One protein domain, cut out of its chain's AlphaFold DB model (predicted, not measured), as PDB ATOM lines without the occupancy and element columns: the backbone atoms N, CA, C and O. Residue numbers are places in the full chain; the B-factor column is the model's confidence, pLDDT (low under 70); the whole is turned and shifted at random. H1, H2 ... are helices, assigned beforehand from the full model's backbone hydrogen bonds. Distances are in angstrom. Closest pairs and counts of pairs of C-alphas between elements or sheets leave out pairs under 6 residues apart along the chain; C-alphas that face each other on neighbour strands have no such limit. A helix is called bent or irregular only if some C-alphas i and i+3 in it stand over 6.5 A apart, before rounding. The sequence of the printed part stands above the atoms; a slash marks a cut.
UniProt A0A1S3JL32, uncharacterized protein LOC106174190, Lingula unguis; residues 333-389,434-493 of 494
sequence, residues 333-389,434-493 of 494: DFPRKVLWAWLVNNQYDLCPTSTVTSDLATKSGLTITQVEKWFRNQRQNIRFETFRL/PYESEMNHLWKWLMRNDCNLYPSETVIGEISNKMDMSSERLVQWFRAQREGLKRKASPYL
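What this domain is: This is residues 333 to 389 and 434 to 493 of the 494 residues of the protein "uncharacterized protein LOC106174190" of Lingula unguis (UniProt A0A1S3JL32). Two long helices, H3 and H6, run opposite ways along the longest axis and cross loosely at 51 degrees, with a pair of short helices at each end: H1 and H2 at one end, H4 and H5 at the other. The first residues of H3 pack on H2 and its last part on H4, while H6 starts on H5 and ends on H1. The printed part has 117 residues with six named helices, H1 to H6 in order along the chain, and no named strand; the class is all helix. It is compact, with a radius of gyration of the C-alphas of 15.0 A, yet elongated, spanning 45 by 27 by 23 A.

How they stand to each other: Begin with H1, residues 333 to 345, and H2, residues 354 to 364. They form a helical hairpin: they touch at a steep tilt of 42 degrees, opposite ways, closest at the C-alphas of Pro 335 and Ser 364, 4.5 A apart. Next comes H3, residues 368 to 389, which touches H2 with residues 368 to 372 alone; the two are about perpendicular at 83 degrees, and the closest C-alphas, Ala 361 and Ile 368, are 5.2 A apart. H1 and H3 are near each other. Past the cut, find H4, residues 436 to 448; H3 touches it with residues 383 to 387 alone, at a shallow tilt of 26 degrees, opposite ways, with the closest C-alphas, Arg 383 and Trp 443, 6.8 A apart. H5, residues 457 to 467, is close to H4 but not clearly touching, the closest C-alphas being those of Glu 438 and Met 467, 6.6 A apart. H6, residues 471 to 492, touches H5 with residues 471 to 475 alone; the closest C-alphas are Ser 464 and Ser 471, 5.5 A apart, and the steep tilt of 68 degrees is only just short of about perpendicular. Residues 486 to 492 of H6 touch H1, closest at the C-alphas of Lys 337 and Tyr 492, 4.8 A apart, at a shallow tilt of 32 degrees, only just short of steep. H3 and H6 are close but not clearly touching, with the C-alphas of Ile 382 and Gln 481 closest at 6.8 A. In H1 to H5 every O i to N i+4 pair is within hydrogen-bond range; in H6 16 of 18 are.

Where its parts are: Find C-alpha 333 at (19.251, -49.410, -6.306), where H1 begins. H3 runs 31.8 A from C-alpha 368 at (29.914, -50.448, -20.107) to C-alpha 389. H6 runs 32.5 A to C-alpha 492 at (22.382, -44.308, -2.035); it is irregular, with C-alphas 488 and 491 7.1 A apart. Of the shorter helices, H1 measures 18.2 A, H4 18.5 A, and H2 and H5 15.2 A each.

The domain as a whole: Look to the C-alphas of Gly 365 and Asp 468 for the two farthest apart, 45.1 A. Residues 390 to 433 are not printed, and C-alphas 389 and 434 are 9.9 A apart across this cut, which lies in the link from H3 to H4. Of the links that are printed whole, none is long. The mean pLDDT of the printed part is 82.0; it is under 70 at residues 384 to 389, 434 to 437 and 493.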
ATOM      1  N   ASP A 333      18.598 -50.114  -7.412       72.06
ATOM      2  CA  ASP A 333      19.251 -49.410  -6.306       72.06
ATOM      3  C   ASP A 333      20.699 -49.859  -6.077       72.06
ATOM      4  O   ASP A 333      21.568 -49.000  -5.942       72.06
ATOM      5  N   PHE A 334      21.010 -51.162  -6.138       80.81
ATOM      6  CA  PHE A 334      22.397 -51.643  -6.008       80.81
ATOM      7  C   PHE A 334      23.346 -51.050  -7.076       80.81
ATOM      8  O   PHE A 334      24.352 -50.448  -6.685       80.81
ATOM      9  N   PRO A 335      23.028 -51.078  -8.392       84.94
ATOM     10  CA  PRO A 335      23.872 -50.429  -9.397       84.94
ATOM     11  C   PRO A 335      24.054 -48.923  -9.161       84.94
ATOM     12  O   PRO A 335      25.131 -48.378  -9.398       84.94
ATOM     13  N   ARG A 336      23.022 -48.234  -8.649       84.62
ATOM     14  CA  ARG A 336      23.108 -46.809  -8.294       84.62
ATOM     15  C   ARG A 336      23.978 -46.566  -7.063       84.62
ATOM     16  O   ARG A 336      24.730 -45.596  -7.086       84.62
ATOM     17  N   LYS A 337      23.923 -47.421  -6.031       87.38
ATOM     18  CA  LYS A 337      24.821 -47.337  -4.863       87.38
ATOM     19  C   LYS A 337      26.285 -47.418  -5.296       87.38
ATOM     20  O   LYS A 337      27.061 -46.550  -4.915       87.38
ATOM     21  N   VAL A 338      26.641 -48.366  -6.167       87.81
ATOM     22  CA  VAL A 338      28.014 -48.503  -6.696       87.81
ATOM     23  C   VAL A 338      28.473 -47.240  -7.439       87.81
ATOM     24  O   VAL A 338      29.551 -46.716  -7.155       87.81
ATOM     25  N   LEU A 339      27.652 -46.709  -8.352       90.25
ATOM     26  CA  LEU A 339      28.014 -45.532  -9.154       90.25
ATOM     27  C   LEU A 339      28.077 -44.231  -8.329       90.25
ATOM     28  O   LEU A 339      28.991 -43.429  -8.522       90.25
ATOM     29  N   TRP A 340      27.156 -44.019  -7.381       87.94
ATOM     30  CA  TRP A 340      27.204 -42.853  -6.489       87.94
ATOM     31  C   TRP A 340      28.337 -42.940  -5.462       87.94
ATOM     32  O   TRP A 340      28.984 -41.925  -5.214       87.94
ATOM     33  N   ALA A 341      28.631 -44.121  -4.907       86.62
ATOM     34  CA  ALA A 341      29.773 -44.309  -4.009       86.62
ATOM     35  C   ALA A 341      31.103 -44.019  -4.718       86.62
ATOM     36  O   ALA A 341      31.963 -43.339  -4.158       86.62
ATOM     37  N   TRP A 342      31.252 -44.450  -5.978       89.19
ATOM     38  CA  TRP A 342      32.420 -44.085  -6.776       89.19
ATOM     39  C   TRP A 342      32.522 -42.569  -6.991       89.19
ATOM     40  O   TRP A 342      33.597 -42.018  -6.760       89.19
ATOM     41  N   LEU A 343      31.423 -41.880  -7.337       86.88
ATOM     42  CA  LEU A 343      31.431 -40.415  -7.478       86.88
ATOM     43  C   LEU A 343      31.912 -39.705  -6.209       86.88
ATOM     44  O   LEU A 343      32.736 -38.801  -6.302       86.88
ATOM     45  N   VAL A 344      31.427 -40.096  -5.027       84.44
ATOM     46  CA  VAL A 344      31.835 -39.438  -3.774       84.44
ATOM     47  C   VAL A 344      33.316 -39.662  -3.481       84.44
ATOM     48  O   VAL A 344      34.013 -38.712  -3.127       84.44
ATOM     49  N   ASN A 345      33.813 -40.882  -3.695       85.19
ATOM     50  CA  ASN A 345      35.218 -41.219  -3.465       85.19
ATOM     51  C   ASN A 345      36.169 -40.538  -4.469       85.19
ATOM     52  O   ASN A 345      37.318 -40.273  -4.130       85.19
ATOM     53  N   ASN A 346      35.692 -40.210  -5.675       83.81
ATOM     54  CA  ASN A 346      36.474 -39.582  -6.749       83.81
ATOM     55  C   ASN A 346      36.094 -38.103  -6.945       83.81
ATOM     56  O   ASN A 346      36.080 -37.594  -8.059       83.81
ATOM     57  N   GLN A 347      35.761 -37.404  -5.852       80.56
ATOM     58  CA  GLN A 347      35.533 -35.948  -5.817       80.56
ATOM     59  C   GLN A 347      34.497 -35.429  -6.837       80.56
ATOM     60  O   GLN A 347      34.550 -34.282  -7.276       80.56
ATOM     61  N   TYR A 348      33.506 -36.255  -7.174       80.88
ATOM     62  CA  TYR A 348      32.492 -35.990  -8.193       80.88
ATOM     63  C   TYR A 348      33.054 -35.745  -9.607       80.88
ATOM     64  O   TYR A 348      32.440 -35.011 -10.382       80.88
ATOM     65  N   ASP A 349      34.175 -36.386  -9.956       82.06
ATOM     66  CA  ASP A 349      34.599 -36.582 -11.347       82.06
ATOM     67  C   ASP A 349      33.462 -37.220 -12.168       82.06
ATOM     68  O   ASP A 349      32.842 -38.198 -11.755       82.06
ATOM     69  N   LEU A 350      33.162 -36.653 -13.335       85.19
ATOM     70  CA  LEU A 350      32.112 -37.135 -14.234       85.19
ATOM     71  C   LEU A 350      32.661 -37.692 -15.550       85.19
ATOM     72  O   LEU A 350      31.858 -38.049 -16.417       85.19
ATOM     73  N   CYS A 351      33.980 -37.782 -15.709       85.44
ATOM     74  CA  CYS A 351      34.690 -38.281 -16.883       85.44
ATOM     75  C   CYS A 351      35.612 -39.474 -16.535       85.44
ATOM     76  O   CYS A 351      36.798 -39.441 -16.863       85.44
ATOM     77  N   PRO A 352      35.079 -40.569 -15.946       86.44
ATOM     78  CA  PRO A 352      35.875 -41.758 -15.653       86.44
ATOM     79  C   PRO A 352      36.536 -42.313 -16.918       86.44
ATOM     80  O   PRO A 352      35.936 -42.358 -17.997       86.44
ATOM     81  N   THR A 353      37.763 -42.805 -16.767       87.00
ATOM     82  CA  THR A 353      38.512 -43.451 -17.849       87.00
ATOM     83  C   THR A 353      37.838 -44.747 -18.315       87.00
ATOM     84  O   THR A 353      36.980 -45.318 -17.634       87.00
ATOM     85  N   SER A 354      38.247 -45.266 -19.478       85.62
ATOM     86  CA  SER A 354      37.731 -46.539 -20.011       85.62
ATOM     87  C   SER A 354      37.946 -47.714 -19.040       85.62
ATOM     88  O   SER A 354      37.027 -48.499 -18.798       85.62
ATOM     89  N   THR A 355      39.116 -47.782 -18.392       87.94
ATOM     90  CA  THR A 355      39.422 -48.804 -17.376       87.94
ATOM     91  C   THR A 355      38.487 -48.697 -16.173       87.94
ATOM     92  O   THR A 355      37.843 -49.682 -15.822       87.94
ATOM     93  N   VAL A 356      38.316 -47.497 -15.609       89.50
ATOM     94  CA  VAL A 356      37.381 -47.242 -14.498       89.50
ATOM     95  C   VAL A 356      35.932 -47.548 -14.892       89.50
ATOM     96  O   VAL A 356      35.173 -48.089 -14.091       89.50
ATOM     97  N   THR A 357      35.537 -47.260 -16.132       89.50
ATOM     98  CA  THR A 357      34.187 -47.549 -16.641       89.50
ATOM     99  C   THR A 357      33.930 -49.060 -16.744       89.50
ATOM    100  O   THR A 357      32.842 -49.515 -16.391       89.50
ATOM    101  N   SER A 358      34.933 -49.847 -17.152       89.44
ATOM    102  CA  SER A 358      34.884 -51.320 -17.150       89.44
ATOM    103  C   SER A 358      34.822 -51.898 -15.728       89.44
ATOM    104  O   SER A 358      34.002 -52.771 -15.425       89.44
ATOM    105  N   ASP A 359      35.618 -51.338 -14.817       90.88
ATOM    106  CA  ASP A 359      35.604 -51.654 -13.388       90.88
ATOM    107  C   ASP A 359      34.220 -51.418 -12.764       90.88
ATOM    108  O   ASP A 359      33.699 -52.260 -12.033       90.88
ATOM    109  N   LEU A 360      33.596 -50.278 -13.076       91.44
ATOM    110  CA  LEU A 360      32.266 -49.917 -12.591       91.44
ATOM    111  C   LEU A 360      31.160 -50.760 -13.220       91.44
ATOM    112  O   LEU A 360      30.224 -51.126 -12.511       91.44
ATOM    113  N   ALA A 361      31.262 -51.112 -14.503       90.88
ATOM    114  CA  ALA A 361      30.356 -52.061 -15.150       90.88
ATOM    115  C   ALA A 361      30.372 -53.407 -14.405       90.88
ATOM    116  O   ALA A 361      29.336 -53.867 -13.922       90.88
ATOM    117  N   THR A 362      31.572 -53.947 -14.178       89.94
ATOM    118  CA  THR A 362      31.807 -55.195 -13.436       89.94
ATOM    119  C   THR A 362      31.264 -55.130 -12.004       89.94
ATOM    120  O   THR A 362      30.536 -56.022 -11.576       89.94
ATOM    121  N   LYS A 363      31.556 -54.052 -11.265       88.31
ATOM    122  CA  LYS A 363      31.140 -53.874  -9.858       88.31
ATOM    123  C   LYS A 363      29.642 -53.599  -9.682       88.31
ATOM    124  O   LYS A 363      29.110 -53.869  -8.609       88.31
ATOM    125  N   SER A 364      28.962 -53.056 -10.695       88.94
ATOM    126  CA  SER A 364      27.531 -52.704 -10.638       88.94
ATOM    127  C   SER A 364      26.596 -53.709 -11.320       88.94
ATOM    128  O   SER A 364      25.383 -53.597 -11.153       88.94
ATOM    129  N   GLY A 365      27.127 -54.674 -12.080       86.75
ATOM    130  CA  GLY A 365      26.327 -55.601 -12.892       86.75
ATOM    131  C   GLY A 365      25.681 -54.949 -14.124       86.75
ATOM    132  O   GLY A 365      24.700 -55.469 -14.653       86.75
ATOM    133  N   LEU A 366      26.196 -53.796 -14.563       89.81
ATOM    134  CA  LEU A 366      25.729 -53.058 -15.741       89.81
ATOM    135  C   LEU A 366      26.657 -53.288 -16.937       89.81
ATOM    136  O   LEU A 366      27.822 -53.635 -16.777       89.81
ATOM    137  N   THR A 367      26.179 -53.011 -18.152       91.75
ATOM    138  CA  THR A 367      27.074 -52.943 -19.318       91.75
ATOM    139  C   THR A 367      27.872 -51.636 -19.325       91.75
ATOM    140  O   THR A 367      27.396 -50.603 -18.851       91.75
ATOM    141  N   ILE A 368      29.064 -51.645 -19.933       89.50
ATOM    142  CA  ILE A 368      29.914 -50.448 -20.107       89.50
ATOM    143  C   ILE A 368      29.102 -49.287 -20.708       89.50
ATOM    144  O   ILE A 368      29.080 -48.187 -20.162       89.50
ATOM    145  N   THR A 369      28.311 -49.551 -21.752       89.06
ATOM    146  CA  THR A 369      27.445 -48.554 -22.405       89.06
ATOM    147  C   THR A 369      26.356 -47.986 -21.482       89.06
ATOM    148  O   THR A 369      25.979 -46.820 -21.623       89.06
ATOM    149  N   GLN A 370      25.835 -48.776 -20.534       90.06
ATOM    150  CA  GLN A 370      24.885 -48.302 -19.518       90.06
ATOM    151  C   GLN A 370      25.573 -47.392 -18.494       90.06
ATOM    152  O   GLN A 370      25.021 -46.342 -18.164       90.06
ATOM    153  N   VAL A 371      26.785 -47.746 -18.050       89.25
ATOM    154  CA  VAL A 371      27.610 -46.916 -17.157       89.25
ATOM    155  C   VAL A 371      27.967 -45.593 -17.841       89.25
ATOM    156  O   VAL A 371      27.636 -44.529 -17.320       89.25
ATOM    157  N   GLU A 372      28.515 -45.624 -19.059       89.19
ATOM    158  CA  GLU A 372      28.767 -44.418 -19.857       89.19
ATOM    159  C   GLU A 372      27.510 -43.550 -20.020       89.19
ATOM    160  O   GLU A 372      27.575 -42.325 -19.918       89.19
ATOM    161  N   LYS A 373      26.351 -44.164 -20.311       89.50
ATOM    162  CA  LYS A 373      25.081 -43.444 -20.479       89.50
ATOM    163  C   LYS A 373      24.637 -42.800 -19.168       89.50
ATOM    164  O   LYS A 373      24.131 -41.684 -19.199       89.50
ATOM    165  N   TRP A 374      24.879 -43.441 -18.028       91.81
ATOM    166  CA  TRP A 374      24.637 -42.849 -16.717       91.81
ATOM    167  C   TRP A 374      25.529 -41.620 -16.482       91.81
ATOM    168  O   TRP A 374      25.000 -40.555 -16.168       91.81
ATOM    169  N   PHE A 375      26.840 -41.702 -16.740       90.25
ATOM    170  CA  PHE A 375      27.745 -40.546 -16.622       90.25
ATOM    171  C   PHE A 375      27.401 -39.420 -17.614       90.25
ATOM    172  O   PHE A 375      27.318 -38.259 -17.210       90.25
ATOM    173  N   ARG A 376      27.092 -39.741 -18.882       87.00
ATOM    174  CA  ARG A 376      26.564 -38.775 -19.871       87.00
ATOM    175  C   ARG A 376      25.315 -38.060 -19.342       87.00
ATOM    176  O   ARG A 376      25.243 -36.834 -19.423       87.00
ATOM    177  N   ASN A 377      24.381 -38.800 -18.744       86.38
ATOM    178  CA  ASN A 377      23.173 -38.232 -18.150       86.38
ATOM    179  C   ASN A 377      23.479 -37.347 -16.926       86.38
ATOM    180  O   ASN A 377      22.828 -36.320 -16.767       86.38
ATOM    181  N   GLN A 378      24.470 -37.669 -16.081       84.44
ATOM    182  CA  GLN A 378      24.843 -36.783 -14.965       84.44
ATOM    183  C   GLN A 378      25.494 -35.475 -15.444       84.44
ATOM    184  O   GLN A 378      25.147 -34.406 -14.939       84.44
ATOM    185  N   ARG A 379      26.349 -35.528 -16.475       86.69
ATOM    186  CA  ARG A 379      26.891 -34.324 -17.133       86.69
ATOM    187  C   ARG A 379      25.768 -33.450 -17.715       86.69
ATOM    188  O   ARG A 379      25.734 -32.243 -17.483       86.69
ATOM    189  N   GLN A 380      24.785 -34.059 -18.384       79.88
ATOM    190  CA  GLN A 380      23.586 -33.354 -18.858       79.88
ATOM    191  C   GLN A 380      22.719 -32.803 -17.712       79.88
ATOM    192  O   GLN A 380      22.228 -31.682 -17.816       79.88
ATOM    193  N   ASN A 381      22.567 -33.523 -16.597       79.19
ATOM    194  CA  ASN A 381      21.815 -33.048 -15.432       79.19
ATOM    195  C   ASN A 381      22.419 -31.772 -14.825       79.19
ATOM    196  O   ASN A 381      21.662 -30.899 -14.410       79.19
ATOM    197  N   ILE A 382      23.749 -31.626 -14.794       75.50
ATOM    198  CA  ILE A 382      24.401 -30.375 -14.360       75.50
ATOM    199  C   ILE A 382      24.066 -29.228 -15.314       75.50
ATOM    200  O   ILE A 382      23.699 -28.141 -14.859       75.50
ATOM    201  N   ARG A 383      24.110 -29.471 -16.631       71.56
ATOM    202  CA  ARG A 383      23.672 -28.490 -17.633       71.56
ATOM    203  C   ARG A 383      22.225 -28.048 -17.367       71.56
ATOM    204  O   ARG A 383      21.968 -26.855 -17.238       71.56
ATOM    205  N   PHE A 384      21.293 -28.991 -17.234       69.38
ATOM    206  CA  PHE A 384      19.871 -28.681 -17.058       69.38
ATOM    207  C   PHE A 384      19.542 -28.005 -15.720       69.38
ATOM    208  O   PHE A 384      18.778 -27.044 -15.716       69.38
ATOM    209  N   GLU A 385      20.130 -28.427 -14.596       66.19
ATOM    210  CA  GLU A 385      19.903 -27.755 -13.304       66.19
ATOM    211  C   GLU A 385      20.497 -26.336 -13.299       66.19
ATOM    212  O   GLU A 385      19.916 -25.435 -12.695       66.19
ATOM    213  N   THR A 386      21.590 -26.097 -14.037       62.44
ATOM    214  CA  THR A 386      22.145 -24.747 -14.229       62.44
ATOM    215  C   THR A 386      21.145 -23.826 -14.933       62.44
ATOM    216  O   THR A 386      20.881 -22.736 -14.432       62.44
ATOM    217  N   PHE A 387      20.507 -24.269 -16.023       59.12
ATOM    218  CA  PHE A 387      19.445 -23.489 -16.681       59.12
ATOM    219  C   PHE A 387      18.159 -23.391 -15.843       59.12
ATOM    220  O   PHE A 387      17.482 -22.363 -15.851       59.12
ATOM    221  N   ARG A 388      17.829 -24.417 -15.051       60.53
ATOM    222  CA  ARG A 388      16.667 -24.393 -14.148       60.53
ATOM    223  C   ARG A 388      16.807 -23.345 -13.039       60.53
ATOM    224  O   ARG A 388      15.818 -22.710 -12.680       60.53
ATOM    225  N   LEU A 389      18.023 -23.137 -12.529       59.53
ATOM    226  CA  LEU A 389      18.336 -22.088 -11.549       59.53
ATOM    227  C   LEU A 389      18.188 -20.665 -12.119       59.53
ATOM    228  O   LEU A 389      17.957 -19.738 -11.345       59.53
ATOM    229  N   PRO A 434      23.781 -15.061 -13.698       54.97
ATOM    230  CA  PRO A 434      24.653 -15.276 -14.844       54.97
ATOM    231  C   PRO A 434      23.859 -15.379 -16.140       54.97
ATOM    232  O   PRO A 434      22.976 -16.226 -16.275       54.97
ATOM    233  N   TYR A 435      24.190 -14.512 -17.090       63.09
ATOM    234  CA  TYR A 435      23.588 -14.471 -18.410       63.09
ATOM    235  C   TYR A 435      23.730 -15.826 -19.120       63.09
ATOM    236  O   TYR A 435      24.640 -16.615 -18.849       63.09
ATOM    237  N   GLU A 436      22.820 -16.129 -20.047       62.97
ATOM    238  CA  GLU A 436      22.742 -17.469 -20.636       62.97
ATOM    239  C   GLU A 436      24.024 -17.855 -21.403       62.97
ATOM    240  O   GLU A 436      24.404 -19.031 -21.450       62.97
ATOM    241  N   SER A 437      24.756 -16.866 -21.933       69.00
ATOM    242  CA  SER A 437      26.081 -17.097 -22.512       69.00
ATOM    243  C   SER A 437      27.137 -17.444 -21.451       69.00
ATOM    244  O   SER A 437      27.898 -18.376 -21.693       69.00
ATOM    245  N   GLU A 438      27.165 -16.803 -20.272       73.69
ATOM    246  CA  GLU A 438      28.098 -17.123 -19.172       73.69
ATOM    247  C   GLU A 438      27.972 -18.600 -18.770       73.69
ATOM    248  O   GLU A 438      28.964 -19.319 -18.654       73.69
ATOM    249  N   MET A 439      26.739 -19.098 -18.627       74.69
ATOM    250  CA  MET A 439      26.486 -20.492 -18.238       74.69
ATOM    251  C   MET A 439      26.777 -21.496 -19.354       74.69
ATOM    252  O   MET A 439      27.288 -22.584 -19.077       74.69
ATOM    253  N   ASN A 440      26.550 -21.133 -20.620       75.94
ATOM    254  CA  ASN A 440      27.041 -21.940 -21.737       75.94
ATOM    255  C   ASN A 440      28.583 -21.935 -21.822       75.94
ATOM    256  O   ASN A 440      29.154 -22.949 -22.223       75.94
ATOM    257  N   HIS A 441      29.270 -20.860 -21.418       76.81
ATOM    258  CA  HIS A 441      30.736 -20.807 -21.383       76.81
ATOM    259  C   HIS A 441      31.336 -21.569 -20.195       76.81
ATOM    260  O   HIS A 441      32.263 -22.346 -20.424       76.81
ATOM    261  N   LEU A 442      30.775 -21.485 -18.978       81.31
ATOM    262  CA  LEU A 442      31.179 -22.368 -17.872       81.31
ATOM    263  C   LEU A 442      30.956 -23.841 -18.205       81.31
ATOM    264  O   LEU A 442      31.814 -24.663 -17.897       81.31
ATOM    265  N   TRP A 443      29.854 -24.191 -18.876       79.69
ATOM    266  CA  TRP A 443      29.637 -25.572 -19.305       79.69
ATOM    267  C   TRP A 443      30.652 -26.010 -20.375       79.69
ATOM    268  O   TRP A 443      31.270 -27.063 -20.225       79.69
ATOM    269  N   LYS A 444      30.911 -25.194 -21.409       82.00
ATOM    270  CA  LYS A 444      31.976 -25.464 -22.399       82.00
ATOM    271  C   LYS A 444      33.357 -25.605 -21.747       82.00
ATOM    272  O   LYS A 444      34.130 -26.460 -22.169       82.00
ATOM    273  N   TRP A 445      33.666 -24.791 -20.734       84.94
ATOM    274  CA  TRP A 445      34.917 -24.883 -19.978       84.94
ATOM    275  C   TRP A 445      34.979 -26.180 -19.165       84.94
ATOM    276  O   TRP A 445      35.931 -26.941 -19.317       84.94
ATOM    277  N   LEU A 446      33.942 -26.483 -18.379       83.56
ATOM    278  CA  LEU A 446      33.855 -27.688 -17.548       83.56
ATOM    279  C   LEU A 446      33.999 -28.962 -18.397       83.56
ATOM    280  O   LEU A 446      34.745 -29.867 -18.043       83.56
ATOM    281  N   MET A 447      33.350 -28.999 -19.564       80.88
ATOM    282  CA  MET A 447      33.423 -30.119 -20.507       80.88
ATOM    283  C   MET A 447      34.790 -30.252 -21.211       80.88
ATOM    284  O   MET A 447      35.087 -31.310 -21.757       80.88
ATOM    285  N   ARG A 448      35.625 -29.203 -21.197       82.00
ATOM    286  CA  ARG A 448      37.004 -29.203 -21.725       82.00
ATOM    287  C   ARG A 448      38.067 -29.485 -20.651       82.00
ATOM    288  O   ARG A 448      39.229 -29.658 -20.995       82.00
ATOM    289  N   ASN A 449      37.674 -29.531 -19.378       80.31
ATOM    290  CA  ASN A 449      38.540 -29.784 -18.221       80.31
ATOM    291  C   ASN A 449      37.990 -30.976 -17.417       80.31
ATOM    292  O   ASN A 449      37.725 -30.864 -16.221       80.31
ATOM    293  N   ASP A 450      37.713 -32.079 -18.122       76.12
ATOM    294  CA  ASP A 450      37.298 -33.392 -17.596       76.12
ATOM    295  C   ASP A 450      36.146 -33.376 -16.576       76.12
ATOM    296  O   ASP A 450      36.016 -34.239 -15.717       76.12
ATOM    297  N   CYS A 451      35.258 -32.387 -16.688       78.00
ATOM    298  CA  CYS A 451      34.186 -32.132 -15.728       78.00
ATOM    299  C   CYS A 451      34.651 -31.940 -14.272       78.00
ATOM    300  O   CYS A 451      33.871 -32.169 -13.346       78.00
ATOM    301  N   ASN A 452      35.873 -31.441 -14.067       81.19
ATOM    302  CA  ASN A 452      36.414 -31.137 -12.747       81.19
ATOM    303  C   ASN A 452      35.557 -30.091 -12.000       81.19
ATOM    304  O   ASN A 452      35.536 -28.904 -12.336       81.19
ATOM    305  N   LEU A 453      34.877 -30.531 -10.936       82.88
ATOM    306  CA  LEU A 453      34.090 -29.678 -10.038       82.88
ATOM    307  C   LEU A 453      34.908 -29.084  -8.874       82.88
ATOM    308  O   LEU A 453      34.342 -28.381  -8.034       82.88
ATOM    309  N   TYR A 454      36.215 -29.339  -8.823       83.12
ATOM    310  CA  TYR A 454      37.199 -28.820  -7.867       83.12
ATOM    311  C   TYR A 454      38.382 -28.128  -8.596       83.12
ATOM    312  O   TYR A 454      39.527 -28.571  -8.487       83.12
ATOM    313  N   PRO A 455      38.149 -27.037  -9.356       83.25
ATOM    314  CA  PRO A 455      39.240 -26.228  -9.901       83.25
ATOM    315  C   PRO A 455      40.049 -25.545  -8.786       83.25
ATOM    316  O   PRO A 455      39.500 -25.179  -7.743       83.25
ATOM    317  N   SER A 456      41.347 -25.339  -9.025       85.62
ATOM    318  CA  SER A 456      42.224 -24.549  -8.152       85.62
ATOM    319  C   SER A 456      41.879 -23.058  -8.201       85.62
ATOM    320  O   SER A 456      41.258 -22.575  -9.146       85.62
ATOM    321  N   GLU A 457      42.338 -22.298  -7.208       84.50
ATOM    322  CA  GLU A 457      42.143 -20.843  -7.152       84.50
ATOM    323  C   GLU A 457      42.751 -20.114  -8.366       84.50
ATOM    324  O   GLU A 457      42.126 -19.209  -8.917       84.50
ATOM    325  N   THR A 458      43.896 -20.586  -8.871       85.00
ATOM    326  CA  THR A 458      44.509 -20.107 -10.124       85.00
ATOM    327  C   THR A 458      43.602 -20.319 -11.340       85.00
ATOM    328  O   THR A 458      43.369 -19.387 -12.106       85.00
ATOM    329  N   VAL A 459      43.022 -21.515 -11.482       84.88
ATOM    330  CA  VAL A 459      42.085 -21.847 -12.566       84.88
ATOM    331  C   VAL A 459      40.781 -21.054 -12.436       84.88
ATOM    332  O   VAL A 459      40.226 -20.612 -13.439       84.88
ATOM    333  N   ILE A 460      40.308 -20.800 -11.214       85.81
ATOM    334  CA  ILE A 460      39.158 -19.918 -10.971       85.81
ATOM    335  C   ILE A 460      39.481 -18.477 -11.401       85.81
ATOM    336  O   ILE A 460      38.637 -17.851 -12.037       85.81
ATOM    337  N   GLY A 461      40.694 -17.979 -11.142       83.88
ATOM    338  CA  GLY A 461      41.172 -16.687 -11.647       83.88
ATOM    339  C   GLY A 461      41.234 -16.620 -13.178       83.88
ATOM    340  O   GLY A 461      40.780 -15.644 -13.774       83.88
ATOM    341  N   GLU A 462      41.703 -17.678 -13.845       85.19
ATOM    342  CA  GLU A 462      41.656 -17.763 -15.310       85.19
ATOM    343  C   GLU A 462      40.228 -17.715 -15.864       85.19
ATOM    344  O   GLU A 462      39.972 -17.001 -16.832       85.19
ATOM    345  N   ILE A 463      39.298 -18.473 -15.274       84.31
ATOM    346  CA  ILE A 463      37.883 -18.472 -15.673       84.31
ATOM    347  C   ILE A 463      37.266 -17.090 -15.418       84.31
ATOM    348  O   ILE A 463      36.550 -16.583 -16.278       84.31
ATOM    349  N   SER A 464      37.584 -16.470 -14.276       85.69
ATOM    350  CA  SER A 464      37.140 -15.124 -13.896       85.69
ATOM    351  C   SER A 464      37.511 -14.107 -14.974       85.69
ATOM    352  O   SER A 464      36.636 -13.442 -15.528       85.69
ATOM    353  N   ASN A 465      38.790 -14.076 -15.358       83.62
ATOM    354  CA  ASN A 465      39.310 -13.173 -16.384       83.62
ATOM    355  C   ASN A 465      38.773 -13.488 -17.794       83.62
ATOM    356  O   ASN A 465      38.592 -12.580 -18.600       83.62
ATOM    357  N   LYS A 466      38.508 -14.763 -18.113       81.81
ATOM    358  CA  LYS A 466      38.007 -15.200 -19.433       81.81
ATOM    359  C   LYS A 466      36.494 -15.027 -19.621       81.81
ATOM    360  O   LYS A 466      36.021 -15.203 -20.742       81.81
ATOM    361  N   MET A 467      35.731 -14.751 -18.558       75.75
ATOM    362  CA  MET A 467      34.258 -14.692 -18.602       75.75
ATOM    363  C   MET A 467      33.648 -13.440 -17.953       75.75
ATOM    364  O   MET A 467      32.425 -13.360 -17.875       75.75
ATOM    365  N   ASP A 468      34.471 -12.500 -17.479       78.56
ATOM    366  CA  ASP A 468      34.051 -11.308 -16.718       78.56
ATOM    367  C   ASP A 468      33.126 -11.652 -15.524       78.56
ATOM    368  O   ASP A 468      32.115 -11.014 -15.230       78.56
ATOM    369  N   MET A 469      33.459 -12.750 -14.834       78.56
ATOM    370  CA  MET A 469      32.721 -13.270 -13.681       78.56
ATOM    371  C   MET A 469      33.606 -13.237 -12.439       78.56
ATOM    372  O   MET A 469      34.664 -13.847 -12.450       78.56
ATOM    373  N   SER A 470      33.160 -12.657 -11.321       85.81
ATOM    374  CA  SER A 470      33.980 -12.661 -10.099       85.81
ATOM    375  C   SER A 470      34.296 -14.077  -9.579       85.81
ATOM    376  O   SER A 470      33.422 -14.948  -9.512       85.81
ATOM    377  N   SER A 471      35.536 -14.297  -9.129       84.12
ATOM    378  CA  SER A 471      36.000 -15.576  -8.567       84.12
ATOM    379  C   SER A 471      35.091 -16.132  -7.463       84.12
ATOM    380  O   SER A 471      34.812 -17.331  -7.435       84.12
ATOM    381  N   GLU A 472      34.534 -15.284  -6.590       82.62
ATOM    382  CA  GLU A 472      33.576 -15.713  -5.560       82.62
ATOM    383  C   GLU A 472      32.306 -16.351  -6.145       82.62
ATOM    384  O   GLU A 472      31.787 -17.337  -5.615       82.62
ATOM    385  N   ARG A 473      31.793 -15.792  -7.246       78.31
ATOM    386  CA  ARG A 473      30.581 -16.242  -7.944       78.31
ATOM    387  C   ARG A 473      30.820 -17.594  -8.613       78.31
ATOM    388  O   ARG A 473      29.950 -18.463  -8.558       78.31
ATOM    389  N   LEU A 474      32.026 -17.805  -9.139       84.12
ATOM    390  CA  LEU A 474      32.496 -19.098  -9.639       84.12
ATOM    391  C   LEU A 474      32.605 -20.129  -8.504       84.12
ATOM    392  O   LEU A 474      32.007 -21.201  -8.597       84.12
ATOM    393  N   VAL A 475      33.264 -19.792  -7.387       85.19
ATOM    394  CA  VAL A 475      33.340 -20.646  -6.182       85.19
ATOM    395  C   VAL A 475      31.944 -21.043  -5.687       85.19
ATOM    396  O   VAL A 475      31.719 -22.205  -5.332       85.19
ATOM    397  N   GLN A 476      30.987 -20.109  -5.679       83.00
ATOM    398  CA  GLN A 476      29.590 -20.379  -5.326       83.00
ATOM    399  C   GLN A 476      28.897 -21.304  -6.339       83.00
ATOM    400  O   GLN A 476      28.177 -22.210  -5.917       83.00
ATOM    401  N   TRP A 477      29.136 -21.135  -7.644       83.94
ATOM    402  CA  TRP A 477      28.583 -22.001  -8.691       83.94
ATOM    403  C   TRP A 477      29.100 -23.441  -8.572       83.94
ATOM    404  O   TRP A 477      28.297 -24.363  -8.425       83.94
ATOM    405  N   PHE A 478      30.422 -23.644  -8.521       85.56
ATOM    406  CA  PHE A 478      31.015 -24.978  -8.345       85.56
ATOM    407  C   PHE A 478      30.533 -25.636  -7.043       85.56
ATOM    408  O   PHE A 478      30.170 -26.815  -7.037       85.56
ATOM    409  N   ARG A 479      30.424 -24.871  -5.944       83.88
ATOM    410  CA  ARG A 479      29.823 -25.350  -4.687       83.88
ATOM    411  C   ARG A 479      28.373 -25.802  -4.891       83.88
ATOM    412  O   ARG A 479      28.031 -26.897  -4.457       83.88
ATOM    413  N   ALA A 480      27.539 -25.017  -5.573       82.31
ATOM    414  CA  ALA A 480      26.137 -25.355  -5.818       82.31
ATOM    415  C   ALA A 480      25.963 -26.649  -6.636       82.31
ATOM    416  O   ALA A 480      25.084 -27.449  -6.305       82.31
ATOM    417  N   GLN A 481      26.822 -26.902  -7.632       82.25
ATOM    418  CA  GLN A 481      26.801 -28.160  -8.392       82.25
ATOM    419  C   GLN A 481      27.170 -29.362  -7.511       82.25
ATOM    420  O   GLN A 481      26.446 -30.359  -7.495       82.25
ATOM    421  N   ARG A 482      28.231 -29.249  -6.697       85.75
ATOM    422  CA  ARG A 482      28.632 -30.298  -5.740       85.75
ATOM    423  C   ARG A 482      27.538 -30.593  -4.709       85.75
ATOM    424  O   ARG A 482      27.225 -31.756  -4.475       85.75
ATOM    425  N   GLU A 483      26.888 -29.571  -4.148       82.19
ATOM    426  CA  GLU A 483      25.733 -29.762  -3.253       82.19
ATOM    427  C   GLU A 483      24.486 -30.293  -3.994       82.19
ATOM    428  O   GLU A 483      23.611 -30.914  -3.390       82.19
ATOM    429  N   GLY A 484      24.378 -30.087  -5.310       80.62
ATOM    430  CA  GLY A 484      23.404 -30.755  -6.177       80.62
ATOM    431  C   GLY A 484      23.649 -32.261  -6.292       80.62
ATOM    432  O   GLY A 484      22.717 -33.045  -6.114       80.62
ATOM    433  N   LEU A 485      24.897 -32.669  -6.530       82.25
ATOM    434  CA  LEU A 485      25.280 -34.080  -6.611       82.25
ATOM    435  C   LEU A 485      25.200 -34.783  -5.250       82.25
ATOM    436  O   LEU A 485      24.596 -35.846  -5.176       82.25
ATOM    437  N   LYS A 486      25.684 -34.171  -4.160       82.00
ATOM    438  CA  LYS A 486      25.546 -34.699  -2.786       82.00
ATOM    439  C   LYS A 486      24.099 -35.041  -2.427       82.00
ATOM    440  O   LYS A 486      23.826 -36.136  -1.941       82.00
ATOM    441  N   ARG A 487      23.150 -34.141  -2.718       82.00
ATOM    442  CA  ARG A 487      21.711 -34.383  -2.489       82.00
ATOM    443  C   ARG A 487      21.154 -35.530  -3.338       82.00
ATOM    444  O   ARG A 487      20.264 -36.234  -2.877       82.00
ATOM    445  N   LYS A 488      21.678 -35.736  -4.552       81.31
ATOM    446  CA  LYS A 488      21.304 -36.860  -5.432       81.31
ATOM    447  C   LYS A 488      21.977 -38.180  -5.026       81.31
ATOM    448  O   LYS A 488      21.396 -39.233  -5.264       81.31
ATOM    449  N   ALA A 489      23.142 -38.120  -4.380       80.38
ATOM    450  CA  ALA A 489      23.886 -39.266  -3.867       80.38
ATOM    451  C   ALA A 489      23.365 -39.768  -2.507       80.38
ATOM    452  O   ALA A 489      23.363 -40.969  -2.266       80.38
ATOM    453  N   SER A 490      22.891 -38.869  -1.636       82.94
ATOM    454  CA  SER A 490      22.488 -39.173  -0.251       82.94
ATOM    455  C   SER A 490      21.594 -40.421  -0.076       82.94
ATOM    456  O   SER A 490      21.951 -41.235   0.774       82.94
ATOM    457  N   PRO A 491      20.533 -40.670  -0.880       81.88
ATOM    458  CA  PRO A 491      19.686 -41.868  -0.740       81.88
ATOM    459  C   PRO A 491      20.381 -43.203  -1.063       81.88
ATOM    460  O   PRO A 491      19.796 -44.269  -0.889       81.88
ATOM    461  N   TYR A 492      21.605 -43.153  -1.589       76.31
ATOM    462  CA  TYR A 492      22.382 -44.308  -2.035       76.31
ATOM    463  C   TYR A 492      23.613 -44.575  -1.153       76.31
ATOM    464  O   TYR A 492      24.314 -45.558  -1.384       76.31
ATOM    465  N   LEU A 493      23.873 -43.717  -0.159       69.62
ATOM    466  CA  LEU A 493      25.043 -43.769   0.731       69.62
ATOM    467  C   LEU A 493      24.680 -44.014   2.206       69.62
ATOM    468  O   LEU A 493      25.573 -44.216   3.024       69.62
TER     469      LEU A 493